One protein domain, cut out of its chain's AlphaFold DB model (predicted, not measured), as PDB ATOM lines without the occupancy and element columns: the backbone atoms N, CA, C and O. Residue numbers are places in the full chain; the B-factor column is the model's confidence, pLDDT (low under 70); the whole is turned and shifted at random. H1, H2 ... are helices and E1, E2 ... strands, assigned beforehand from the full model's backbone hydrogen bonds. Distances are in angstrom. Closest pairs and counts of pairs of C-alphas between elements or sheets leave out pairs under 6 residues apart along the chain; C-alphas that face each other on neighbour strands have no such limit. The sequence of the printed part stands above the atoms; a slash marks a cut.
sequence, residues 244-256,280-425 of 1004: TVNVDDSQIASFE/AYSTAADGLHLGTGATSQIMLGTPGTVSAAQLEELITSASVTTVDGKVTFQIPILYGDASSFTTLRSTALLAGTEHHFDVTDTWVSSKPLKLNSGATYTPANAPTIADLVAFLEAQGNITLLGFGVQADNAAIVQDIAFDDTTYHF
ATOM      1  N   THR A 244      25.348  22.648 -45.226       48.69
ATOM      2  CA  THR A 244      25.489  23.838 -46.051       48.69
ATOM      3  C   THR A 244      24.695  24.958 -45.395       48.69
ATOM      4  O   THR A 244      23.462  24.961 -45.406       48.69
ATOM      5  N   VAL A 245      25.402  25.907 -44.796       54.09
ATOM      6  CA  VAL A 245      24.823  27.167 -44.350       54.09
ATOM      7  C   VAL A 245      24.884  28.111 -45.536       54.09
ATOM      8  O   VAL A 245      25.960  28.527 -45.948       54.09
ATOM      9  N   ASN A 246      23.725  28.455 -46.093       58.84
ATOM     10  CA  ASN A 246      23.667  29.562 -47.037       58.84
ATOM     11  C   ASN A 246      23.875  30.849 -46.248       58.84
ATOM     12  O   ASN A 246      23.158  31.090 -45.274       58.84
ATOM     13  N   VAL A 247      24.882  31.616 -46.639       54.69
ATOM     14  CA  VAL A 247      25.258  32.862 -45.986       54.69
ATOM     15  C   VAL A 247      24.791  34.014 -46.858       54.69
ATOM     16  O   VAL A 247      25.302  34.207 -47.961       54.69
ATOM     17  N   ASP A 248      23.824  34.782 -46.361       57.75
ATOM     18  CA  ASP A 248      23.410  36.046 -46.970       57.75
ATOM     19  C   ASP A 248      24.065  37.263 -46.294       57.75
ATOM     20  O   ASP A 248      24.696  37.160 -45.240       57.75
ATOM     21  N   ASP A 249      23.889  38.446 -46.891       53.72
ATOM     22  CA  ASP A 249      24.444  39.712 -46.387       53.72
ATOM     23  C   ASP A 249      24.080  40.026 -44.919       53.72
ATOM     24  O   ASP A 249      24.785  40.803 -44.277       53.72
ATOM     25  N   SER A 250      22.996  39.462 -44.371       51.31
ATOM     26  CA  SER A 250      22.573  39.691 -42.981       51.31
ATOM     27  C   SER A 250      23.330  38.827 -41.969       51.31
ATOM     28  O   SER A 250      23.430  39.188 -40.795       51.31
ATOM     29  N   GLN A 251      23.879  37.701 -42.428       50.12
ATOM     30  CA  GLN A 251      24.661  36.756 -41.630       50.12
ATOM     31  C   GLN A 251      26.164  37.052 -41.693       50.12
ATOM     32  O   GLN A 251      26.928  36.558 -40.862       50.12
ATOM     33  N   ILE A 252      26.590  37.887 -42.645       53.91
ATOM     34  CA  ILE A 252      27.958  38.393 -42.742       53.91
ATOM     35  C   ILE A 252      28.083  39.620 -41.836       53.91
ATOM     36  O   ILE A 252      27.485  40.667 -42.078       53.91
ATOM     37  N   ALA A 253      28.891  39.523 -40.781       49.41
ATOM     38  CA  ALA A 253      29.188  40.683 -39.952       49.41
ATOM     39  C   ALA A 253      30.044  41.694 -40.744       49.41
ATOM     40  O   ALA A 253      31.219  41.450 -41.023       49.41
ATOM     41  N   SER A 254      29.489  42.864 -41.084       42.84
ATOM     42  CA  SER A 254      30.297  44.027 -41.475       42.84
ATOM     43  C   SER A 254      30.997  44.557 -40.229       42.84
ATOM     44  O   SER A 254      30.362  45.192 -39.386       42.84
ATOM     45  N   PHE A 255      32.300  44.320 -40.103       46.12
ATOM     46  CA  PHE A 255      33.127  45.060 -39.154       46.12
ATOM     47  C   PHE A 255      33.358  46.474 -39.709       46.12
ATOM     48  O   PHE A 255      34.402  46.765 -40.285       46.12
ATOM     49  N   GLU A 256      32.353  47.340 -39.583       42.03
ATOM     50  CA  GLU A 256      32.500  48.785 -39.771       42.03
ATOM     51  C   GLU A 256      32.553  49.438 -38.388       42.03
ATOM     52  O   GLU A 256      31.616  49.306 -37.608       42.03
ATOM     53  N   ALA A 280      32.478  46.919 -48.824       56.97
ATOM     54  CA  ALA A 280      33.124  46.367 -50.005       56.97
ATOM     55  C   ALA A 280      32.821  44.869 -50.129       56.97
ATOM     56  O   ALA A 280      33.723  44.090 -50.412       56.97
ATOM     57  N   TYR A 281      31.584  44.443 -49.865       61.22
ATOM     58  CA  TYR A 281      31.148  43.097 -50.218       61.22
ATOM     59  C   TYR A 281      29.636  43.012 -50.452       61.22
ATOM     60  O   TYR A 281      28.880  43.827 -49.920       61.22
ATOM     61  N   SER A 282      29.214  42.031 -51.249       60.84
ATOM     62  CA  SER A 282      27.807  41.693 -51.507       60.84
ATOM     63  C   SER A 282      27.680  40.237 -51.942       60.84
ATOM     64  O   SER A 282      28.516  39.756 -52.706       60.84
ATOM     65  N   THR A 283      26.631  39.543 -51.521       58.59
ATOM     66  CA  THR A 283      26.295  38.204 -52.030       58.59
ATOM     67  C   THR A 283      25.450  38.292 -53.306       58.59
ATOM     68  O   THR A 283      24.513  39.086 -53.403       58.59
ATOM     69  N   ALA A 284      25.793  37.488 -54.311       56.91
ATOM     70  CA  ALA A 284      25.104  37.396 -55.597       56.91
ATOM     71  C   ALA A 284      24.933  35.924 -56.021       56.91
ATOM     72  O   ALA A 284      25.320  35.010 -55.297       56.91
ATOM     73  N   ALA A 285      24.313  35.678 -57.181       56.44
ATOM     74  CA  ALA A 285      24.029  34.323 -57.673       56.44
ATOM     75  C   ALA A 285      25.286  33.457 -57.890       56.44
ATOM     76  O   ALA A 285      25.196  32.234 -57.914       56.44
ATOM     77  N   ASP A 286      26.437  34.096 -58.071       57.91
ATOM     78  CA  ASP A 286      27.725  33.499 -58.404       57.91
ATOM     79  C   ASP A 286      28.738  33.507 -57.244       57.91
ATOM     80  O   ASP A 286      29.847  33.007 -57.424       57.91
ATOM     81  N   GLY A 287      28.395  34.042 -56.067       67.06
ATOM     82  CA  GLY A 287      29.317  34.072 -54.929       67.06
ATOM     83  C   GLY A 287      29.153  35.266 -53.987       67.06
ATOM     84  O   GLY A 287      28.374  36.193 -54.218       67.06
ATOM     85  N   LEU A 288      29.991  35.298 -52.953       76.06
ATOM     86  CA  LEU A 288      30.355  36.501 -52.210       76.06
ATOM     87  C   LEU A 288      31.342  37.331 -53.031       76.06
ATOM     88  O   LEU A 288      32.480  36.917 -53.247       76.06
ATOM     89  N   HIS A 289      30.938  38.531 -53.423       70.62
ATOM     90  CA  HIS A 289      31.799  39.507 -54.082       70.62
ATOM     91  C   HIS A 289      32.527  40.316 -53.017       70.62
ATOM     92  O   HIS A 289      31.885  40.915 -52.161       70.62
ATOM     93  N   LEU A 290      33.853  40.367 -53.081       69.62
ATOM     94  CA  LEU A 290      34.722  41.231 -52.283       69.62
ATOM     95  C   LEU A 290      35.195  42.387 -53.182       69.62
ATOM     96  O   LEU A 290      35.647  42.161 -54.300       69.62
ATOM     97  N   GLY A 291      35.051  43.632 -52.729       61.44
ATOM     98  CA  GLY A 291      35.247  44.861 -53.506       61.44
ATOM     99  C   GLY A 291      36.686  45.393 -53.519       61.44
ATOM    100  O   GLY A 291      37.568  44.883 -52.834       61.44
ATOM    101  N   THR A 292      36.917  46.468 -54.286       52.69
ATOM    102  CA  THR A 292      38.244  47.039 -54.625       52.69
ATOM    103  C   THR A 292      38.854  47.982 -53.571       52.69
ATOM    104  O   THR A 292      39.778  48.736 -53.887       52.69
ATOM    105  N   GLY A 293      38.321  48.020 -52.347       51.72
ATOM    106  CA  GLY A 293      38.922  48.767 -51.236       51.72
ATOM    107  C   GLY A 293      40.171  48.053 -50.712       51.72
ATOM    108  O   GLY A 293      40.266  46.836 -50.828       51.72
ATOM    109  N   ALA A 294      41.142  48.783 -50.155       50.72
ATOM    110  CA  ALA A 294      42.328  48.167 -49.560       50.72
ATOM    111  C   ALA A 294      41.903  47.183 -48.448       50.72
ATOM    112  O   ALA A 294      41.456  47.613 -47.393       50.72
ATOM    113  N   THR A 295      42.025  45.881 -48.733       56.31
ATOM    114  CA  THR A 295      41.719  44.720 -47.877       56.31
ATOM    115  C   THR A 295      40.251  44.577 -47.451       56.31
ATOM    116  O   THR A 295      39.863  44.926 -46.335       56.31
ATOM    117  N   SER A 296      39.430  44.010 -48.338       55.72
ATOM    118  CA  SER A 296      38.075  43.528 -48.024       55.72
ATOM    119  C   SER A 296      38.158  42.197 -47.269       55.72
ATOM    120  O   SER A 296      38.880  41.297 -47.699       55.72
ATOM    121  N   GLN A 297      37.438  42.058 -46.153       63.59
ATOM    122  CA  GLN A 297      37.470  40.856 -45.315       63.59
ATOM    123  C   GLN A 297      36.098  40.534 -44.720       63.59
ATOM    124  O   GLN A 297      35.353  41.444 -44.356       63.59
ATOM    125  N   ILE A 298      35.803  39.243 -44.582       61.59
ATOM    126  CA  ILE A 298      34.637  38.736 -43.848       61.59
ATOM    127  C   ILE A 298      35.087  37.799 -42.729       61.59
ATOM    128  O   ILE A 298      36.169  37.218 -42.810       61.59
ATOM    129  N   MET A 299      34.259  37.666 -41.696       61.34
ATOM    130  CA  MET A 299      34.494  36.782 -40.557       61.34
ATOM    131  C   MET A 299      33.209  36.029 -40.215       61.34
ATOM    132  O   MET A 299      32.142  36.635 -40.112       61.34
ATOM    133  N   LEU A 300      33.333  34.720 -40.023       58.22
ATOM    134  CA  LEU A 300      32.268  33.789 -39.672       58.22
ATOM    135  C   LEU A 300      32.672  32.969 -38.432       58.22
ATOM    136  O   LEU A 300      33.856  32.830 -38.117       58.22
ATOM    137  N   GLY A 301      31.673  32.427 -37.728       58.78
ATOM    138  CA  GLY A 301      31.862  31.517 -36.593       58.78
ATOM    139  C   GLY A 301      31.641  32.134 -35.204       58.78
ATOM    140  O   GLY A 301      31.467  33.340 -35.045       58.78
ATOM    141  N   THR A 302      31.620  31.267 -34.187       54.00
ATOM    142  CA  THR A 302      31.468  31.625 -32.763       54.00
ATOM    143  C   THR A 302      32.827  31.458 -32.074       54.00
ATOM    144  O   THR A 302      33.509  30.478 -32.376       54.00
ATOM    145  N   PRO A 303      33.262  32.354 -31.164       62.22
ATOM    146  CA  PRO A 303      34.564  32.196 -30.533       62.22
ATOM    147  C   PRO A 303      34.598  30.948 -29.644       62.22
ATOM    148  O   PRO A 303      33.638  30.669 -28.923       62.22
ATOM    149  N   GLY A 304      35.715  30.221 -29.664       70.62
ATOM    150  CA  GLY A 304      35.853  28.940 -28.967       70.62
ATOM    151  C   GLY A 304      37.296  28.619 -28.602       70.62
ATOM    152  O   GLY A 304      38.228  28.950 -29.330       70.62
ATOM    153  N   THR A 305      37.497  27.988 -27.448       78.31
ATOM    154  CA  THR A 305      38.820  27.538 -27.006       78.31
ATOM    155  C   THR A 305      39.116  26.149 -27.574       78.31
ATOM    156  O   THR A 305      38.355  25.217 -27.335       78.31
ATOM    157  N   VAL A 306      40.233  26.011 -28.285       75.31
ATOM    158  CA  VAL A 306      40.718  24.786 -28.929       75.31
ATOM    159  C   VAL A 306      42.136  24.449 -28.458       75.31
ATOM    160  O   VAL A 306      42.926  25.324 -28.086       75.31
ATOM    161  N   SER A 307      42.474  23.164 -28.463       80.38
ATOM    162  CA  SER A 307      43.870  22.722 -28.388       80.38
ATOM    163  C   SER A 307      44.579  22.953 -29.726       80.38
ATOM    164  O   SER A 307      43.940  23.171 -30.752       80.38
ATOM    165  N   ALA A 308      45.910  22.895 -29.737       76.19
ATOM    166  CA  ALA A 308      46.665  23.044 -30.978       76.19
ATOM    167  C   ALA A 308      46.399  21.891 -31.969       76.19
ATOM    168  O   ALA A 308      46.273  22.149 -33.159       76.19
ATOM    169  N   ALA A 309      46.208  20.660 -31.479       72.38
ATOM    170  CA  ALA A 309      45.821  19.520 -32.313       72.38
ATOM    171  C   ALA A 309      44.445  19.727 -32.974       72.38
ATOM    172  O   ALA A 309      44.286  19.483 -34.163       72.38
ATOM    173  N   GLN A 310      43.470  20.267 -32.232       75.94
ATOM    174  CA  GLN A 310      42.169  20.644 -32.801       75.94
ATOM    175  C   GLN A 310      42.289  21.803 -33.798       75.94
ATOM    176  O   GLN A 310      41.550  21.851 -34.772       75.94
ATOM    177  N   LEU A 311      43.217  22.742 -33.586       79.62
ATOM    178  CA  LEU A 311      43.486  23.805 -34.556       79.62
ATOM    179  C   LEU A 311      44.068  23.242 -35.864       79.62
ATOM    180  O   LEU A 311      43.686  23.703 -36.935       79.62
ATOM    181  N   GLU A 312      44.963  22.256 -35.786       80.12
ATOM    182  CA  GLU A 312      45.498  21.554 -36.960       80.12
ATOM    183  C   GLU A 312      44.394  20.817 -37.722       80.12
ATOM    184  O   GLU A 312      44.287  20.956 -38.939       80.12
ATOM    185  N   GLU A 313      43.526  20.099 -37.010       74.94
ATOM    186  CA  GLU A 313      42.369  19.399 -37.578       74.94
ATOM    187  C   GLU A 313      41.385  20.368 -38.255       74.94
ATOM    188  O   GLU A 313      40.962  20.138 -39.386       74.94
ATOM    189  N   LEU A 314      41.081  21.505 -37.623       75.06
ATOM    190  CA  LEU A 314      40.210  22.539 -38.193       75.06
ATOM    191  C   LEU A 314      40.803  23.202 -39.437       75.06
ATOM    192  O   LEU A 314      40.078  23.507 -40.379       75.06
ATOM    193  N   ILE A 315      42.117  23.440 -39.457       79.31
ATOM    194  CA  ILE A 315      42.786  24.008 -40.631       79.31
ATOM    195  C   ILE A 315      42.815  22.985 -41.768       79.31
ATOM    196  O   ILE A 315      42.467  23.332 -42.887       79.31
ATOM    197  N   THR A 316      43.194  21.737 -41.492       75.19
ATOM    198  CA  THR A 316      43.346  20.687 -42.520       75.19
ATOM    199  C   THR A 316      42.022  20.116 -43.033       75.19
ATOM    200  O   THR A 316      41.986  19.458 -44.069       75.19
ATOM    201  N   SER A 317      40.916  20.385 -42.341       67.38
ATOM    202  CA  SER A 317      39.557  20.107 -42.824       67.38
ATOM    203  C   SER A 317      38.938  21.274 -43.601       67.38
ATOM    204  O   SER A 317      37.862  21.116 -44.180       67.38
ATOM    205  N   ALA A 318      39.594  22.438 -43.648       77.56
ATOM    206  CA  ALA A 318      39.051  23.622 -44.299       77.56
ATOM    207  C   ALA A 318      39.235  23.598 -45.826       77.56
ATOM    208  O   ALA A 318      40.245  23.114 -46.349       77.56
ATOM    209  N   SER A 319      38.284  24.191 -46.552       82.12
ATOM    210  CA  SER A 319      38.423  24.465 -47.986       82.12
ATOM    211  C   SER A 319      37.862  25.829 -48.381       82.12
ATOM    212  O   SER A 319      37.005  26.392 -47.697       82.12
ATOM    213  N   VAL A 320      38.372  26.396 -49.476       83.75
ATOM    214  CA  VAL A 320      37.870  27.653 -50.054       83.75
ATOM    215  C   VAL A 320      37.719  27.511 -51.564       83.75
ATOM    216  O   VAL A 320      38.684  27.195 -52.265       83.75
ATOM    217  N   THR A 321      36.529  27.828 -52.079       83.00
ATOM    218  CA  THR A 321      36.222  27.843 -53.516       83.00
ATOM    219  C   THR A 321      36.209  29.274 -54.033       83.00
ATOM    220  O   THR A 321      35.307  30.056 -53.728       83.00
ATOM    221  N   THR A 322      37.218  29.632 -54.833       80.88
ATOM    222  CA  THR A 322      37.352  30.977 -55.421       80.88
ATOM    223  C   THR A 322      36.944  30.964 -56.892       80.88
ATOM    224  O   THR A 322      37.552  30.263 -57.705       80.88
ATOM    225  N   VAL A 323      35.943  31.768 -57.243       77.06
ATOM    226  CA  VAL A 323      35.413  31.904 -58.610       77.06
ATOM    227  C   VAL A 323      36.239  32.901 -59.419       77.06
ATOM    228  O   VAL A 323      36.589  32.616 -60.563       77.06
ATOM    229  N   ASP A 324      36.601  34.038 -58.820       75.88
ATOM    230  CA  ASP A 324      37.416  35.081 -59.457       75.88
ATOM    231  C   ASP A 324      38.323  35.789 -58.433       75.88
ATOM    232  O   ASP A 324      38.035  35.815 -57.238       75.88
ATOM    233  N   GLY A 325      39.426  36.379 -58.894       79.06
ATOM    234  CA  GLY A 325      40.376  37.120 -58.061       79.06
ATOM    235  C   GLY A 325      41.340  36.259 -57.232       79.06
ATOM    236  O   GLY A 325      41.627  35.104 -57.550       79.06
ATOM    237  N   LYS A 326      41.930  36.869 -56.196       81.12
ATOM    238  CA  LYS A 326      42.847  36.209 -55.252       81.12
ATOM    239  C   LYS A 326      42.406  36.475 -53.825       81.12
ATOM    240  O   LYS A 326      42.193  37.635 -53.468       81.12
ATOM    241  N   VAL A 327      42.353  35.426 -53.013       84.19
ATOM    242  CA  VAL A 327      41.938  35.513 -51.607       84.19
ATOM    243  C   VAL A 327      42.930  34.810 -50.693       84.19
ATOM    244  O   VAL A 327      43.607  33.875 -51.100       84.19
ATOM    245  N   THR A 328      43.028  35.261 -49.452       86.19
ATOM    246  CA  THR A 328      43.806  34.613 -48.392       86.19
ATOM    247  C   THR A 328      42.843  34.119 -47.325       86.19
ATOM    248  O   THR A 328      42.013  34.905 -46.864       86.19
ATOM    249  N   PHE A 329      42.939  32.852 -46.923       87.56
ATOM    250  CA  PHE A 329      42.158  32.333 -45.803       87.56
ATOM    251  C   PHE A 329      42.809  32.752 -44.483       87.56
ATOM    252  O   PHE A 329      44.039  32.781 -44.375       87.56
ATOM    253  N   GLN A 330      42.001  33.136 -43.497       85.44
ATOM    254  CA  GLN A 330      42.495  33.717 -42.252       85.44
ATOM    255  C   GLN A 330      41.743  33.238 -41.011       85.44
ATOM    256  O   GLN A 330      40.524  33.084 -41.022       85.44
ATOM    257  N   ILE A 331      42.492  33.055 -39.921       84.81
ATOM    258  CA  ILE A 331      42.000  32.580 -38.623       84.81
ATOM    259  C   ILE A 331      42.599  33.456 -37.506       84.81
ATOM    260  O   ILE A 331      43.762  33.280 -37.124       84.81
ATOM    261  N   PRO A 332      41.857  34.446 -36.984       81.94
ATOM    262  CA  PRO A 332      42.264  35.221 -35.817       81.94
ATOM    263  C   PRO A 332      42.200  34.398 -34.527       81.94
ATOM    264  O   PRO A 332      41.195  33.749 -34.234       81.94
ATOM    265  N   ILE A 333      43.262  34.482 -33.722       81.75
ATOM    266  CA  ILE A 333      43.405  33.723 -32.475       81.75
ATOM    267  C   ILE A 333      43.905  34.579 -31.305       81.75
ATOM    268  O   ILE A 333      44.677  35.530 -31.475       81.75
ATOM    269  N   LEU A 334      43.513  34.181 -30.094       80.81
ATOM    270  CA  LEU A 334      44.202  34.514 -28.846       80.81
ATOM    271  C   LEU A 334      45.021  33.310 -28.381       80.81
ATOM    272  O   LEU A 334      44.551  32.174 -28.455       80.81
ATOM    273  N   TYR A 335      46.227  33.547 -27.876       77.56
ATOM    274  CA  TYR A 335      47.121  32.486 -27.402       77.56
ATOM    275  C   TYR A 335      47.899  32.919 -26.149       77.56
ATOM    276  O   TYR A 335      48.003  34.111 -25.844       77.56
ATOM    277  N   GLY A 336      48.437  31.944 -25.407       71.44
ATOM    278  CA  GLY A 336      49.104  32.175 -24.120       71.44
ATOM    279  C   GLY A 336      48.105  32.349 -22.970       71.44
ATOM    280  O   GLY A 336      47.145  31.597 -22.856       71.44
ATOM    281  N   ASP A 337      48.287  33.365 -22.124       63.75
ATOM    282  CA  ASP A 337      47.369  33.722 -21.021       63.75
ATOM    283  C   ASP A 337      46.092  34.457 -21.490       63.75
ATOM    284  O   ASP A 337      45.488  35.223 -20.740       63.75
ATOM    285  N   ALA A 338      45.692  34.231 -22.746       59.69
ATOM    286  CA  ALA A 338      44.608  34.913 -23.451       59.69
ATOM    287  C   ALA A 338      44.792  36.437 -23.646       59.69
ATOM    288  O   ALA A 338      43.837  37.117 -24.022       59.69
ATOM    289  N   SER A 339      46.000  36.989 -23.451       61.12
ATOM    290  CA  SER A 339      46.275  38.423 -23.671       61.12
ATOM    291  C   SER A 339      46.937  38.758 -25.016       61.12
ATOM    292  O   SER A 339      46.957  39.923 -25.423       61.12
ATOM    293  N   SER A 340      47.483  37.762 -25.725       71.44
ATOM    294  CA  SER A 340      48.217  37.960 -26.981       71.44
ATOM    295  C   SER A 340      47.374  37.583 -28.198       71.44
ATOM    296  O   SER A 340      46.823  36.489 -28.263       71.44
ATOM    297  N   PHE A 341      47.299  38.498 -29.169       77.75
ATOM    298  CA  PHE A 341      46.450  38.400 -30.357       77.75
ATOM    299  C   PHE A 341      47.277  38.346 -31.655       77.75
ATOM    300  O   PHE A 341      48.180  39.171 -31.843       77.75
ATOM    301  N   THR A 342      46.933  37.435 -32.571       79.81
ATOM    302  CA  THR A 342      47.474  37.369 -33.943       79.81
ATOM    303  C   THR A 342      46.421  36.836 -34.925       79.81
ATOM    304  O   THR A 342      45.446  36.216 -34.503       79.81
ATOM    305  N   THR A 343      46.645  37.005 -36.228       83.38
ATOM    306  CA  THR A 343      45.868  36.341 -37.287       83.38
ATOM    307  C   THR A 343      46.760  35.379 -38.046       83.38
ATOM    308  O   THR A 343      47.811  35.779 -38.550       83.38
ATOM    309  N   LEU A 344      46.354  34.116 -38.119       86.62
ATOM    310  CA  LEU A 344      46.999  33.118 -38.965       86.62
ATOM    311  C   LEU A 344      46.454  33.268 -40.385       86.62
ATOM    312  O   LEU A 344      45.246  33.416 -40.553       86.62
ATOM    313  N   ARG A 345      47.326  33.272 -41.391       86.31
ATOM    314  CA  ARG A 345      46.961  33.463 -42.800       86.31
ATOM    315  C   ARG A 345      47.604  32.406 -43.680       86.31
ATOM    316  O   ARG A 345      48.793  32.134 -43.515       86.31
ATOM    317  N   SER A 346      46.844  31.873 -44.629       87.12
ATOM    318  CA  SER A 346      47.375  31.008 -45.682       87.12
ATOM    319  C   SER A 346      48.219  31.800 -46.690       87.12
ATOM    320  O   SER A 346      48.275  33.034 -46.669       87.12
ATOM    321  N   THR A 347      48.850  31.105 -47.635       82.19
ATOM    322  CA  THR A 347      49.261  31.750 -48.892       82.19
ATOM    323  C   THR A 347      48.037  32.141 -49.730       82.19
ATOM    324  O   THR A 347      46.935  31.624 -49.532       82.19
ATOM    325  N   ALA A 348      48.212  33.103 -50.642       80.00
ATOM    326  CA  ALA A 348      47.122  33.587 -51.483       80.00
ATOM    327  C   ALA A 348      46.652  32.505 -52.469       80.00
ATOM    328  O   ALA A 348      47.439  31.994 -53.270       80.00
ATOM    329  N   LEU A 349      45.354  32.230 -52.443       81.06
ATOM    330  CA  LEU A 349      44.645  31.290 -53.299       81.06
ATOM    331  C   LEU A 349      44.298  31.951 -54.640       81.06
ATOM    332  O   LEU A 349      43.976  33.143 -54.696       81.06
ATOM    333  N   LEU A 350      44.390  31.191 -55.731       74.06
ATOM    334  CA  LEU A 350      44.084  31.647 -57.092       74.06
ATOM    335  C   LEU A 350      42.681  31.183 -57.516       74.06
ATOM    336  O   LEU A 350      42.250  30.099 -57.134       74.06
ATOM    337  N   ALA A 351      42.002  31.982 -58.340       73.12
ATOM    338  CA  ALA A 351      40.700  31.641 -58.911       73.12
ATOM    339  C   ALA A 351      40.697  30.340 -59.738       73.12
ATOM    340  O   ALA A 351      41.679  30.017 -60.414       73.12
ATOM    341  N   GLY A 352      39.547  29.656 -59.751       59.97
ATOM    342  CA  GLY A 352      39.249  28.537 -60.652       59.97
ATOM    343  C   GLY A 352      39.397  27.135 -60.055       59.97
ATOM    344  O   GLY A 352      39.290  26.161 -60.799       59.97
ATOM    345  N   THR A 353      39.622  27.014 -58.746       59.00
ATOM    346  CA  THR A 353      39.754  25.728 -58.038       59.00
ATOM    347  C   THR A 353      39.275  25.845 -56.592       59.00
ATOM    348  O   THR A 353      39.527  26.860 -55.943       59.00
ATOM    349  N   GLU A 354      38.622  24.796 -56.084       80.75
ATOM    350  CA  GLU A 354      38.508  24.553 -54.643       80.75
ATOM    351  C   GLU A 354      39.894  24.188 -54.104       80.75
ATOM    352  O   GLU A 354      40.595  23.351 -54.682       80.75
ATOM    353  N   HIS A 355      40.313  24.843 -53.027       78.81
ATOM    354  CA  HIS A 355      41.570  24.545 -52.355       78.81
ATOM    355  C   HIS A 355      41.281  23.953 -50.979       78.81
ATOM    356  O   HIS A 355      40.710  24.641 -50.138       78.81
ATOM    357  N   HIS A 356      41.674  22.696 -50.772       80.50
ATOM    358  CA  HIS A 356      41.690  22.047 -49.461       80.50
ATOM    359  C   HIS A 356      43.053  22.268 -48.823       80.50
ATOM    360  O   HIS A 356      44.065  22.024 -49.480       80.50
ATOM    361  N   PHE A 357      43.065  22.708 -47.569       79.75
ATOM    362  CA  PHE A 357      44.315  22.896 -46.847       79.75
ATOM    363  C   PHE A 357      44.836  21.566 -46.302       79.75
ATOM    364  O   PHE A 357      44.069  20.745 -45.806       79.75
ATOM    365  N   ASP A 358      46.147  21.361 -46.332       76.56
ATOM    366  CA  ASP A 358      46.811  20.213 -45.719       76.56
ATOM    367  C   ASP A 358      48.034  20.633 -44.899       76.56
ATOM    368  O   ASP A 358      48.505  21.762 -44.979       76.56
ATOM    369  N   VAL A 359      48.585  19.721 -44.094       71.38
ATOM    370  CA  VAL A 359      49.690  20.022 -43.161       71.38
ATOM    371  C   VAL A 359      50.946  20.611 -43.818       71.38
ATOM    372  O   VAL A 359      51.789  21.168 -43.113       71.38
ATOM    373  N   THR A 360      51.098  20.487 -45.138       73.88
ATOM    374  CA  THR A 360      52.236  21.001 -45.906       73.88
ATOM    375  C   THR A 360      52.049  22.436 -46.388       73.88
ATOM    376  O   THR A 360      53.038  23.057 -46.791       73.88
ATOM    377  N   ASP A 361      50.841  23.000 -46.299       78.69
ATOM    378  CA  ASP A 361      50.598  24.373 -46.727       78.69
ATOM    379  C   ASP A 361      51.351  25.381 -45.868       78.69
ATOM    380  O   ASP A 361      51.438  25.292 -44.641       78.69
ATOM    381  N   THR A 362      51.875  26.403 -46.536       84.06
ATOM    382  CA  THR A 362      52.589  27.500 -45.892       84.06
ATOM    383  C   THR A 362      51.599  28.498 -45.305       84.06
ATOM    384  O   THR A 362      50.753  29.056 -46.010       84.06
ATOM    385  N   TRP A 363      51.749  28.765 -44.013       85.69
ATOM    386  CA  TRP A 363      50.957  29.740 -43.271       85.69
ATOM    387  C   TRP A 363      51.861  30.794 -42.661       85.69
ATOM    388  O   TRP A 363      53.048  30.564 -42.510       85.69
ATOM    389  N   VAL A 364      51.333  31.960 -42.312       84.44
ATOM    390  CA  VAL A 364      52.076  33.026 -41.626       84.44
ATOM    391  C   VAL A 364      51.231  33.619 -40.506       84.44
ATOM    392  O   VAL A 364      50.005  33.585 -40.556       84.44
ATOM    393  N   SER A 365      51.874  34.195 -39.493       82.38
ATOM    394  CA  SER A 365      51.187  34.961 -38.449       82.38
ATOM    395  C   SER A 365      51.303  36.461 -38.723       82.38
ATOM    396  O   SER A 365      52.374  36.951 -39.068       82.38
ATOM    397  N   SER A 366      50.233  37.232 -38.534       76.69
ATOM    398  CA  SER A 366      50.238  38.687 -38.777       76.69
ATOM    399  C   SER A 366      51.175  39.459 -37.834       76.69
ATOM    400  O   SER A 366      51.661  40.541 -38.171       76.69
ATOM    401  N   LYS A 367      51.473  38.898 -36.654       78.62
ATOM    402  CA  LYS A 367      52.429  39.423 -35.664       78.62
ATOM    403  C   LYS A 367      53.401  38.328 -35.203       78.62
ATOM    404  O   LYS A 367      53.038  37.151 -35.247       78.62
ATOM    405  N   PRO A 368      54.624  38.675 -34.745       77.81
ATOM    406  CA  PRO A 368      55.537  37.696 -34.162       77.81
ATOM    407  C   PRO A 368      54.923  37.001 -32.942       77.81
ATOM    408  O   PRO A 368      54.495  37.679 -32.005       77.81
ATOM    409  N   LEU A 369      54.930  35.669 -32.933       77.06
ATOM    410  CA  LEU A 369      54.508  34.871 -31.785       77.06
ATOM    411  C   LEU A 369      55.648  34.824 -30.763       77.06
ATOM    412  O   LEU A 369      56.811  34.646 -31.123       77.06
ATOM    413  N   LYS A 370      55.346  34.988 -29.478       71.81
ATOM    414  CA  LYS A 370      56.347  34.955 -28.402       71.81
ATOM    415  C   LYS A 370      55.974  33.864 -27.412       71.81
ATOM    416  O   LYS A 370      54.835  33.841 -26.964       71.81
ATOM    417  N   LEU A 371      56.925  32.995 -27.070       63.69
ATOM    418  CA  LEU A 371      56.747  32.012 -26.005       63.69
ATOM    419  C   LEU A 371      56.937  32.669 -24.637       63.69
ATOM    420  O   LEU A 371      57.816  33.520 -24.467       63.69
ATOM    421  N   ASN A 372      56.239  32.154 -23.626       61.91
ATOM    422  CA  ASN A 372      56.512  32.444 -22.209       61.91
ATOM    423  C   ASN A 372      57.981  32.190 -21.795       61.91
ATOM    424  O   ASN A 372      58.468  32.783 -20.835       61.91
ATOM    425  N   SER A 373      58.711  31.340 -22.530       60.62
ATOM    426  CA  SER A 373      60.143  31.055 -22.339       60.62
ATOM    427  C   SER A 373      61.092  32.104 -22.944       60.62
ATOM    428  O   SER A 373      62.307  31.994 -22.778       60.62
ATOM    429  N   GLY A 374      60.569  33.118 -23.646       63.09
ATOM    430  CA  GLY A 374      61.338  34.199 -24.277       63.09
ATOM    431  C   GLY A 374      61.745  33.958 -25.737       63.09
ATOM    432  O   GLY A 374      62.266  34.875 -26.375       63.09
ATOM    433  N   ALA A 375      61.490  32.773 -26.306       66.25
ATOM    434  CA  ALA A 375      61.708  32.526 -27.734       66.25
ATOM    435  C   ALA A 375      60.670  33.277 -28.588       66.25
ATOM    436  O   ALA A 375      59.496  33.347 -28.230       66.25
ATOM    437  N   THR A 376      61.095  33.850 -29.718       69.19
ATOM    438  CA  THR A 376      60.219  34.581 -30.651       69.19
ATOM    439  C   THR A 376      60.192  33.879 -32.000       69.19
ATOM    440  O   THR A 376      61.243  33.572 -32.559       69.19
ATOM    441  N   TYR A 377      58.996  33.681 -32.534       68.56
ATOM    442  CA  TYR A 377      58.728  33.189 -33.875       68.56
ATOM    443  C   TYR A 377      58.236  34.351 -34.731       68.56
ATOM    444  O   TYR A 377      57.302  35.062 -34.360       68.56
ATOM    445  N   THR A 378      58.909  34.620 -35.846       68.88
ATOM    446  CA  THR A 378      58.620  35.796 -36.678       68.88
ATOM    447  C   THR A 378      57.639  35.465 -37.806       68.88
ATOM    448  O   THR A 378      57.728  34.368 -38.348       68.88
ATOM    449  N   PRO A 379      56.797  36.428 -38.241       60.94
ATOM    450  CA  PRO A 379      55.780  36.251 -39.287       60.94
ATOM    451  C   PRO A 379      56.249  35.548 -40.565       60.94
ATOM    452  O   PRO A 379      55.491  34.816 -41.179       60.94
ATOM    453  N   ALA A 380      57.507  35.764 -40.961       62.81
ATOM    454  CA  ALA A 380      58.068  35.246 -42.206       62.81
ATOM    455  C   ALA A 380      58.655  33.820 -42.109       62.81
ATOM    456  O   ALA A 380      59.173  33.324 -43.105       62.81
ATOM    457  N   ASN A 381      58.629  33.180 -40.932       60.62
ATOM    458  CA  ASN A 381      59.376  31.943 -40.655       60.62
ATOM    459  C   ASN A 381      58.500  30.687 -40.510       60.62
ATOM    460  O   ASN A 381      58.933  29.739 -39.863       60.62
ATOM    461  N   ALA A 382      57.304  30.662 -41.094       60.16
ATOM    462  CA  ALA A 382      56.433  29.491 -41.071       60.16
ATOM    463  C   ALA A 382      56.453  28.780 -42.430       60.16
ATOM    464  O   ALA A 382      55.881  29.301 -43.382       60.16
ATOM    465  N   PRO A 383      57.147  27.632 -42.564       63.94
ATOM    466  CA  PRO A 383      57.182  26.899 -43.821       63.94
ATOM    467  C   PRO A 383      55.940  26.019 -44.026       63.94
ATOM    468  O   PRO A 383      55.559  25.818 -45.177       63.94
ATOM    469  N   THR A 384      55.308  25.533 -42.945       78.00
ATOM    470  CA  THR A 384      54.149  24.616 -42.972       78.00
ATOM    471  C   THR A 384      53.195  24.827 -41.778       78.00
ATOM    472  O   THR A 384      53.584  25.449 -40.783       78.00
ATOM    473  N   ILE A 385      51.962  24.298 -41.839       76.12
ATOM    474  CA  ILE A 385      50.990  24.313 -40.721       76.12
ATOM    475  C   ILE A 385      51.526  23.565 -39.499       76.12
ATOM    476  O   ILE A 385      51.416  24.071 -38.382       76.12
ATOM    477  N   ALA A 386      52.156  22.407 -39.704       74.62
ATOM    478  CA  ALA A 386      52.689  21.587 -38.615       74.62
ATOM    479  C   ALA A 386      53.723  22.348 -37.759       74.62
ATOM    480  O   ALA A 386      53.696  22.279 -36.530       74.62
ATOM    481  N   ASP A 387      54.593  23.149 -38.390       78.06
ATOM    482  CA  ASP A 387      55.593  23.963 -37.679       78.06
ATOM    483  C   ASP A 387      54.954  25.068 -36.822       78.06
ATOM    484  O   ASP A 387      55.463  25.424 -35.753       78.06
ATOM    485  N   LEU A 388      53.841  25.633 -37.296       78.25
ATOM    486  CA  LEU A 388      53.092  26.685 -36.613       78.25
ATOM    487  C   LEU A 388      52.310  26.127 -35.416       78.25
ATOM    488  O   LEU A 388      52.342  26.715 -34.332       78.25
ATOM    489  N   VAL A 389      51.651  24.979 -35.593       77.38
ATOM    490  CA  VAL A 389      50.900  24.275 -34.543       77.38
ATOM    491  C   VAL A 389      51.839  23.826 -33.424       77.38
ATOM    492  O   VAL A 389      51.588  24.148 -32.261       77.38
ATOM    493  N   ALA A 390      52.977  23.209 -33.761       75.81
ATOM    494  CA  ALA A 390      53.983  22.795 -32.781       75.81
ATOM    495  C   ALA A 390      54.529  23.975 -31.951       75.81
ATOM    496  O   ALA A 390      54.850  23.829 -30.769       75.81
ATOM    497  N   PHE A 391      54.620  25.176 -32.538       77.12
ATOM    498  CA  PHE A 391      55.013  26.375 -31.797       77.12
ATOM    499  C   PHE A 391      53.920  26.851 -30.821       77.12
ATOM    500  O   PHE A 391      54.234  27.328 -29.725       77.12
ATOM    501  N   LEU A 392      52.645  26.716 -31.195       77.38
ATOM    502  CA  LEU A 392      51.493  27.120 -30.381       77.38
ATOM    503  C   LEU A 392      51.175  26.120 -29.254       77.38
ATOM    504  O   LEU A 392      50.774  26.555 -28.174       77.38
ATOM    505  N   GLU A 393      51.443  24.821 -29.440       77.12
ATOM    506  CA  GLU A 393      51.308  23.775 -28.403       77.12
ATOM    507  C   GLU A 393      52.012  24.142 -27.092       77.12
ATOM    508  O   GLU A 393      51.491  23.917 -25.997       77.12
ATOM    509  N   ALA A 394      53.180  24.783 -27.185       67.12
ATOM    510  CA  ALA A 394      53.977  25.183 -26.032       67.12
ATOM    511  C   ALA A 394      53.346  26.305 -25.176       67.12
ATOM    512  O   ALA A 394      53.934  26.682 -24.159       67.12
ATOM    513  N   GLN A 395      52.211  26.894 -25.579       65.44
ATOM    514  CA  GLN A 395      51.565  28.040 -24.915       65.44
ATOM    515  C   GLN A 395      50.241  27.711 -24.203       65.44
ATOM    516  O   GLN A 395      49.702  28.585 -23.525       65.44
ATOM    517  N   GLY A 396      49.756  26.468 -24.282       67.44
ATOM    518  CA  GLY A 396      48.465  26.064 -23.716       67.44
ATOM    519  C   GLY A 396      47.298  26.297 -24.681       67.44
ATOM    520  O   GLY A 396      47.476  26.268 -25.894       67.44
ATOM    521  N   ASN A 397      46.091  26.484 -24.145       69.25
ATOM    522  CA  ASN A 397      44.871  26.555 -24.951       69.25
ATOM    523  C   ASN A 397      44.831  27.805 -25.854       69.25
ATOM    524  O   ASN A 397      45.138  28.915 -25.415       69.25
ATOM    525  N   ILE A 398      44.387  27.626 -27.098       80.06
ATOM    526  CA  ILE A 398      44.234  28.670 -28.119       80.06
ATOM    527  C   ILE A 398      42.755  29.042 -28.174       80.06
ATOM    528  O   ILE A 398      41.901  28.173 -28.090       80.06
ATOM    529  N   THR A 399      42.406  30.317 -28.304       80.12
ATOM    530  CA  THR A 399      41.007  30.714 -28.520       80.12
ATOM    531  C   THR A 399      40.837  31.241 -29.931       80.12
ATOM    532  O   THR A 399      41.403  32.277 -30.275       80.12
ATOM    533  N   LEU A 400      40.054  30.523 -30.734       78.50
ATOM    534  CA  LEU A 400      39.598  30.961 -32.044       78.50
ATOM    535  C   LEU A 400      38.627  32.118 -31.865       78.50
ATOM    536  O   LEU A 400      37.678  32.034 -31.084       78.50
ATOM    537  N   LEU A 401      38.868  33.196 -32.600       70.56
ATOM    538  CA  LEU A 401      37.944  34.319 -32.674       70.56
ATOM    539  C   LEU A 401      37.007  34.197 -33.879       70.56
ATOM    540  O   LEU A 401      35.974  34.847 -33.900       70.56
ATOM    541  N   GLY A 402      37.328  33.360 -34.861       73.81
ATOM    542  CA  GLY A 402      36.509  33.085 -36.040       73.81
ATOM    543  C   GLY A 402      37.396  32.639 -37.198       73.81
ATOM    544  O   GLY A 402      38.588  32.397 -37.005       73.81
ATOM    545  N   PHE A 403      36.834  32.594 -38.399       79.62
ATOM    546  CA  PHE A 403      37.562  32.336 -39.644       79.62
ATOM    547  C   PHE A 403      36.985  33.183 -40.784       79.62
ATOM    548  O   PHE A 403      35.883  33.723 -40.671       79.62
ATOM    549  N   GLY A 404      37.707  33.309 -41.894       80.56
ATOM    550  CA  GLY A 404      37.186  33.984 -43.076       80.56
ATOM    551  C   GLY A 404      38.219  34.171 -44.173       80.56
ATOM    552  O   GLY A 404      39.270  33.536 -44.176       80.56
ATOM    553  N   VAL A 405      37.922  35.065 -45.113       81.50
ATOM    554  CA  VAL A 405      38.784  35.370 -46.261       81.50
ATOM    555  C   VAL A 405      39.099  36.858 -46.332       81.50
ATOM    556  O   VAL A 405      38.291  37.699 -45.930       81.50
ATOM    557  N   GLN A 406      40.274  37.173 -46.868       79.56
ATOM    558  CA  GLN A 406      40.738  38.523 -47.168       79.56
ATOM    559  C   GLN A 406      41.113  38.625 -48.649       79.56
ATOM    560  O   GLN A 406      41.826  37.762 -49.161       79.56
ATOM    561  N   ALA A 407      40.699  39.700 -49.320       76.56
ATOM    562  CA  ALA A 407      41.093  39.998 -50.695       76.56
ATOM    563  C   ALA A 407      41.750  41.382 -50.804       76.56
ATOM    564  O   ALA A 407      41.228  42.376 -50.294       76.56
ATOM    565  N   ASP A 408      42.891  41.447 -51.497       69.88
ATOM    566  CA  ASP A 408      43.611  42.704 -51.767       69.88
ATOM    567  C   ASP A 408      43.045  43.461 -52.987       69.88
ATOM    568  O   ASP A 408      43.304  44.650 -53.157       69.88
ATOM    569  N   ASN A 409      42.297  42.768 -53.852       70.44
ATOM    570  CA  ASN A 409      41.598  43.289 -55.032       70.44
ATOM    571  C   ASN A 409      40.226  42.601 -55.148       70.44
ATOM    572  O   ASN A 409      39.929  41.711 -54.355       70.44
ATOM    573  N   ALA A 410      39.416  42.976 -56.147       74.62
ATOM    574  CA  ALA A 410      38.127  42.328 -56.372       74.62
ATOM    575  C   ALA A 410      38.269  40.801 -56.515       74.62
ATOM    576  O   ALA A 410      39.141  40.327 -57.250       74.62
ATOM    577  N   ALA A 411      37.435  40.057 -55.793       76.94
ATOM    578  CA  ALA A 411      37.422  38.598 -55.794       76.94
ATOM    579  C   ALA A 411      36.011  38.067 -55.530       76.94
ATOM    580  O   ALA A 411      35.202  38.753 -54.907       76.94
ATOM    581  N   ILE A 412      35.731  36.848 -55.981       78.06
ATOM    582  CA  ILE A 412      34.449  36.168 -55.782       78.06
ATOM    583  C   ILE A 412      34.718  34.825 -55.104       78.06
ATOM    584  O   ILE A 412      35.482  34.010 -55.625       78.06
ATOM    585  N   VAL A 413      34.095  34.594 -53.949       78.94
ATOM    586  CA  VAL A 413      34.203  33.348 -53.173       78.94
ATOM    587  C   VAL A 413      32.846  32.666 -53.142       78.94
ATOM    588  O   VAL A 413      31.868  33.275 -52.727       78.94
ATOM    589  N   GLN A 414      32.781  31.415 -53.586       79.00
ATOM    590  CA  GLN A 414      31.534  30.655 -53.653       79.00
ATOM    591  C   GLN A 414      31.275  29.877 -52.366       79.00
ATOM    592  O   GLN A 414      30.178  29.948 -51.827       79.00
ATOM    593  N   ASP A 415      32.297  29.192 -51.855       79.44
ATOM    594  CA  ASP A 415      32.190  28.332 -50.679       79.44
ATOM    595  C   ASP A 415      33.387  28.522 -49.751       79.44
ATOM    596  O   ASP A 415      34.523  28.695 -50.205       79.44
ATOM    597  N   ILE A 416      33.131  28.443 -48.445       81.69
ATOM    598  CA  ILE A 416      34.153  28.222 -47.419       81.69
ATOM    599  C   ILE A 416      33.703  27.029 -46.580       81.69
ATOM    600  O   ILE A 416      32.661  27.107 -45.937       81.69
ATOM    601  N   ALA A 417      34.468  25.943 -46.549       78.19
ATOM    602  CA  ALA A 417      34.264  24.861 -45.591       78.19
ATOM    603  C   ALA A 417      35.172  25.068 -44.375       78.19
ATOM    604  O   ALA A 417      36.371  25.300 -44.529       78.19
ATOM    605  N   PHE A 418      34.603  25.009 -43.171       74.94
ATOM    606  CA  PHE A 418      35.333  25.088 -41.905       74.94
ATOM    607  C   PHE A 418      34.502  24.432 -40.795       74.94
ATOM    608  O   PHE A 418      33.296  24.674 -40.737       74.94
ATOM    609  N   ASP A 419      35.125  23.631 -39.921       68.94
ATOM    610  CA  ASP A 419      34.444  22.952 -38.797       68.94
ATOM    611  C   ASP A 419      33.195  22.158 -39.249       68.94
ATOM    612  O   ASP A 419      32.072  22.396 -38.799       68.94
ATOM    613  N   ASP A 420      33.378  21.291 -40.254       60.41
ATOM    614  CA  ASP A 420      32.335  20.443 -40.866       60.41
ATOM    615  C   ASP A 420      31.088  21.190 -41.405       60.41
ATOM    616  O   ASP A 420      30.048  20.592 -41.714       60.41
ATOM    617  N   THR A 421      31.196  22.509 -41.575       59.78
ATOM    618  CA  THR A 421      30.148  23.384 -42.109       59.78
ATOM    619  C   THR A 421      30.620  24.012 -43.416       59.78
ATOM    620  O   THR A 421      31.668  24.655 -43.459       59.78
ATOM    621  N   THR A 422      29.841  23.861 -44.491       72.75
ATOM    622  CA  THR A 422      30.090  24.590 -45.745       72.75
ATOM    623  C   THR A 422      29.254  25.856 -45.754       72.75
ATOM    624  O   THR A 422      28.028  25.813 -45.778       72.75
ATOM    625  N   TYR A 423      29.916  26.999 -45.748       72.62
ATOM    626  CA  TYR A 423      29.302  28.306 -45.893       72.62
ATOM    627  C   TYR A 423      29.214  28.629 -47.382       72.62
ATOM    628  O   TYR A 423      30.214  29.014 -47.989       72.62
ATOM    629  N   HIS A 424      28.030  28.424 -47.959       71.81
ATOM    630  CA  HIS A 424      27.749  28.720 -49.361       71.81
ATOM    631  C   HIS A 424      27.295  30.169 -49.498       71.81
ATOM    632  O   HIS A 424      26.292  30.581 -48.910       71.81
ATOM    633  N   PHE A 425      28.023  30.951 -50.281       71.12
ATOM    634  CA  PHE A 425      27.710  32.347 -50.543       71.12
ATOM    635  C   PHE A 425      26.964  32.447 -51.870       71.12
ATOM    636  O   PHE A 425      27.543  32.697 -52.918       71.12
TER     637      PHE A 425
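This is residues 244 to 256 and 280 to 425 of the 1004 residues of the protein "Cell wall-binding repeat-containing protein" of Salinibacterium sp. UTAS2018 (UniProt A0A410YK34). Two strongly twisted sheets stand partly face to face as a sandwich, their strands crossed at 49 degrees: E1, E2, E3, E5, E8, E12 and E13 make one, E4, E6, E7, E9, E10 and E11 the other. Two helices, H1 and H2, pack side by side on one face of the second sheet. The printed part has 159 residues, with elements in the order E1 E2 E3 E4 H1 E5 E6 E7 E8 E9 H2 E10 E11 E12 E13; the class is mixed, and both sheets are branched, the first mixed, the second antiparallel. The whole is compact, with a radius of gyration of the C-alphas of 15.4 A, yet elongated, spanning 50 by 28 by 26 A.

Begin at E1, residues 244 to 246, the parallel neighbour of E13, residues 421 to 424; look for N 245 and O 422, 2.8 A apart. E2, residues 281 to 284, and E3, residues 287 to 290, form a hairpin, with N 289 and O 282 at 2.8 A. E12, residues 411 to 418, bends by 65 degrees at residue 414; E3 and E13 lie on one side of it, with N 288 and O 413 at 2.8 A and N 423 and O 416 at 2.8 A. On the other side is E5, residues 319 to 324, with N 321 and O 415 at 2.9 A. E8, residues 353 to 356, is E5's other neighbour, with N 320 and O 355 at 3.0 A. In the second sheet, E6, residues 326 to 335, and E7, residues 340 to 346, form a hairpin, with N 331 and O 344 at 2.8 A. On the other side of E6 are E10, residues 398 to 400, with N 334 and O 399 at 2.8 A, and E11, residues 404 to 407, with N 328 and O 406 at 2.8 A. E4, residues 304 to 306, pairs with E10, N 306 and O 398 at 2.7 A; E9, residues 363 to 365, pairs with E7, N 345 and O 364 at 2.8 A. H1, residues 308 to 316, and H2, residues 385 to 393, are on the same face of this sheet, at heights of 5.8 A and 8.6 A. They touch, the closest C-alphas being those of Ala 308 and Glu 393 at 5.4 A, and run opposite ways at a shallow tilt of 23 degrees. In both, every O i to N i+4 pair is within hydrogen-bond range. H1 only grazes the first sheet, with residues 314 to 316.

Find C-alpha 244 at (25.489, 23.838, -46.051), where E1 begins. E6 runs 28.4 A from C-alpha 326 at (42.847, 36.209, -55.252) to C-alpha 335; E7 measures 20.0 A, E12 19.5 A and E5 15.7 A. E13 ends at C-alpha 424, (27.749, 28.720, -49.361).

The two C-alphas farthest apart, those of Ala 285 and Ser 373, are 50.6 A apart. Residues 257 to 279 are not printed; C-alphas 256 and 280 are 10.5 A apart across the cut. The links E3 to E4 and E9 to H2 are long. Mean pLDDT of the printed part is 71.0, with 62 residues under 70, among them 244 to 256 and 371 to 383.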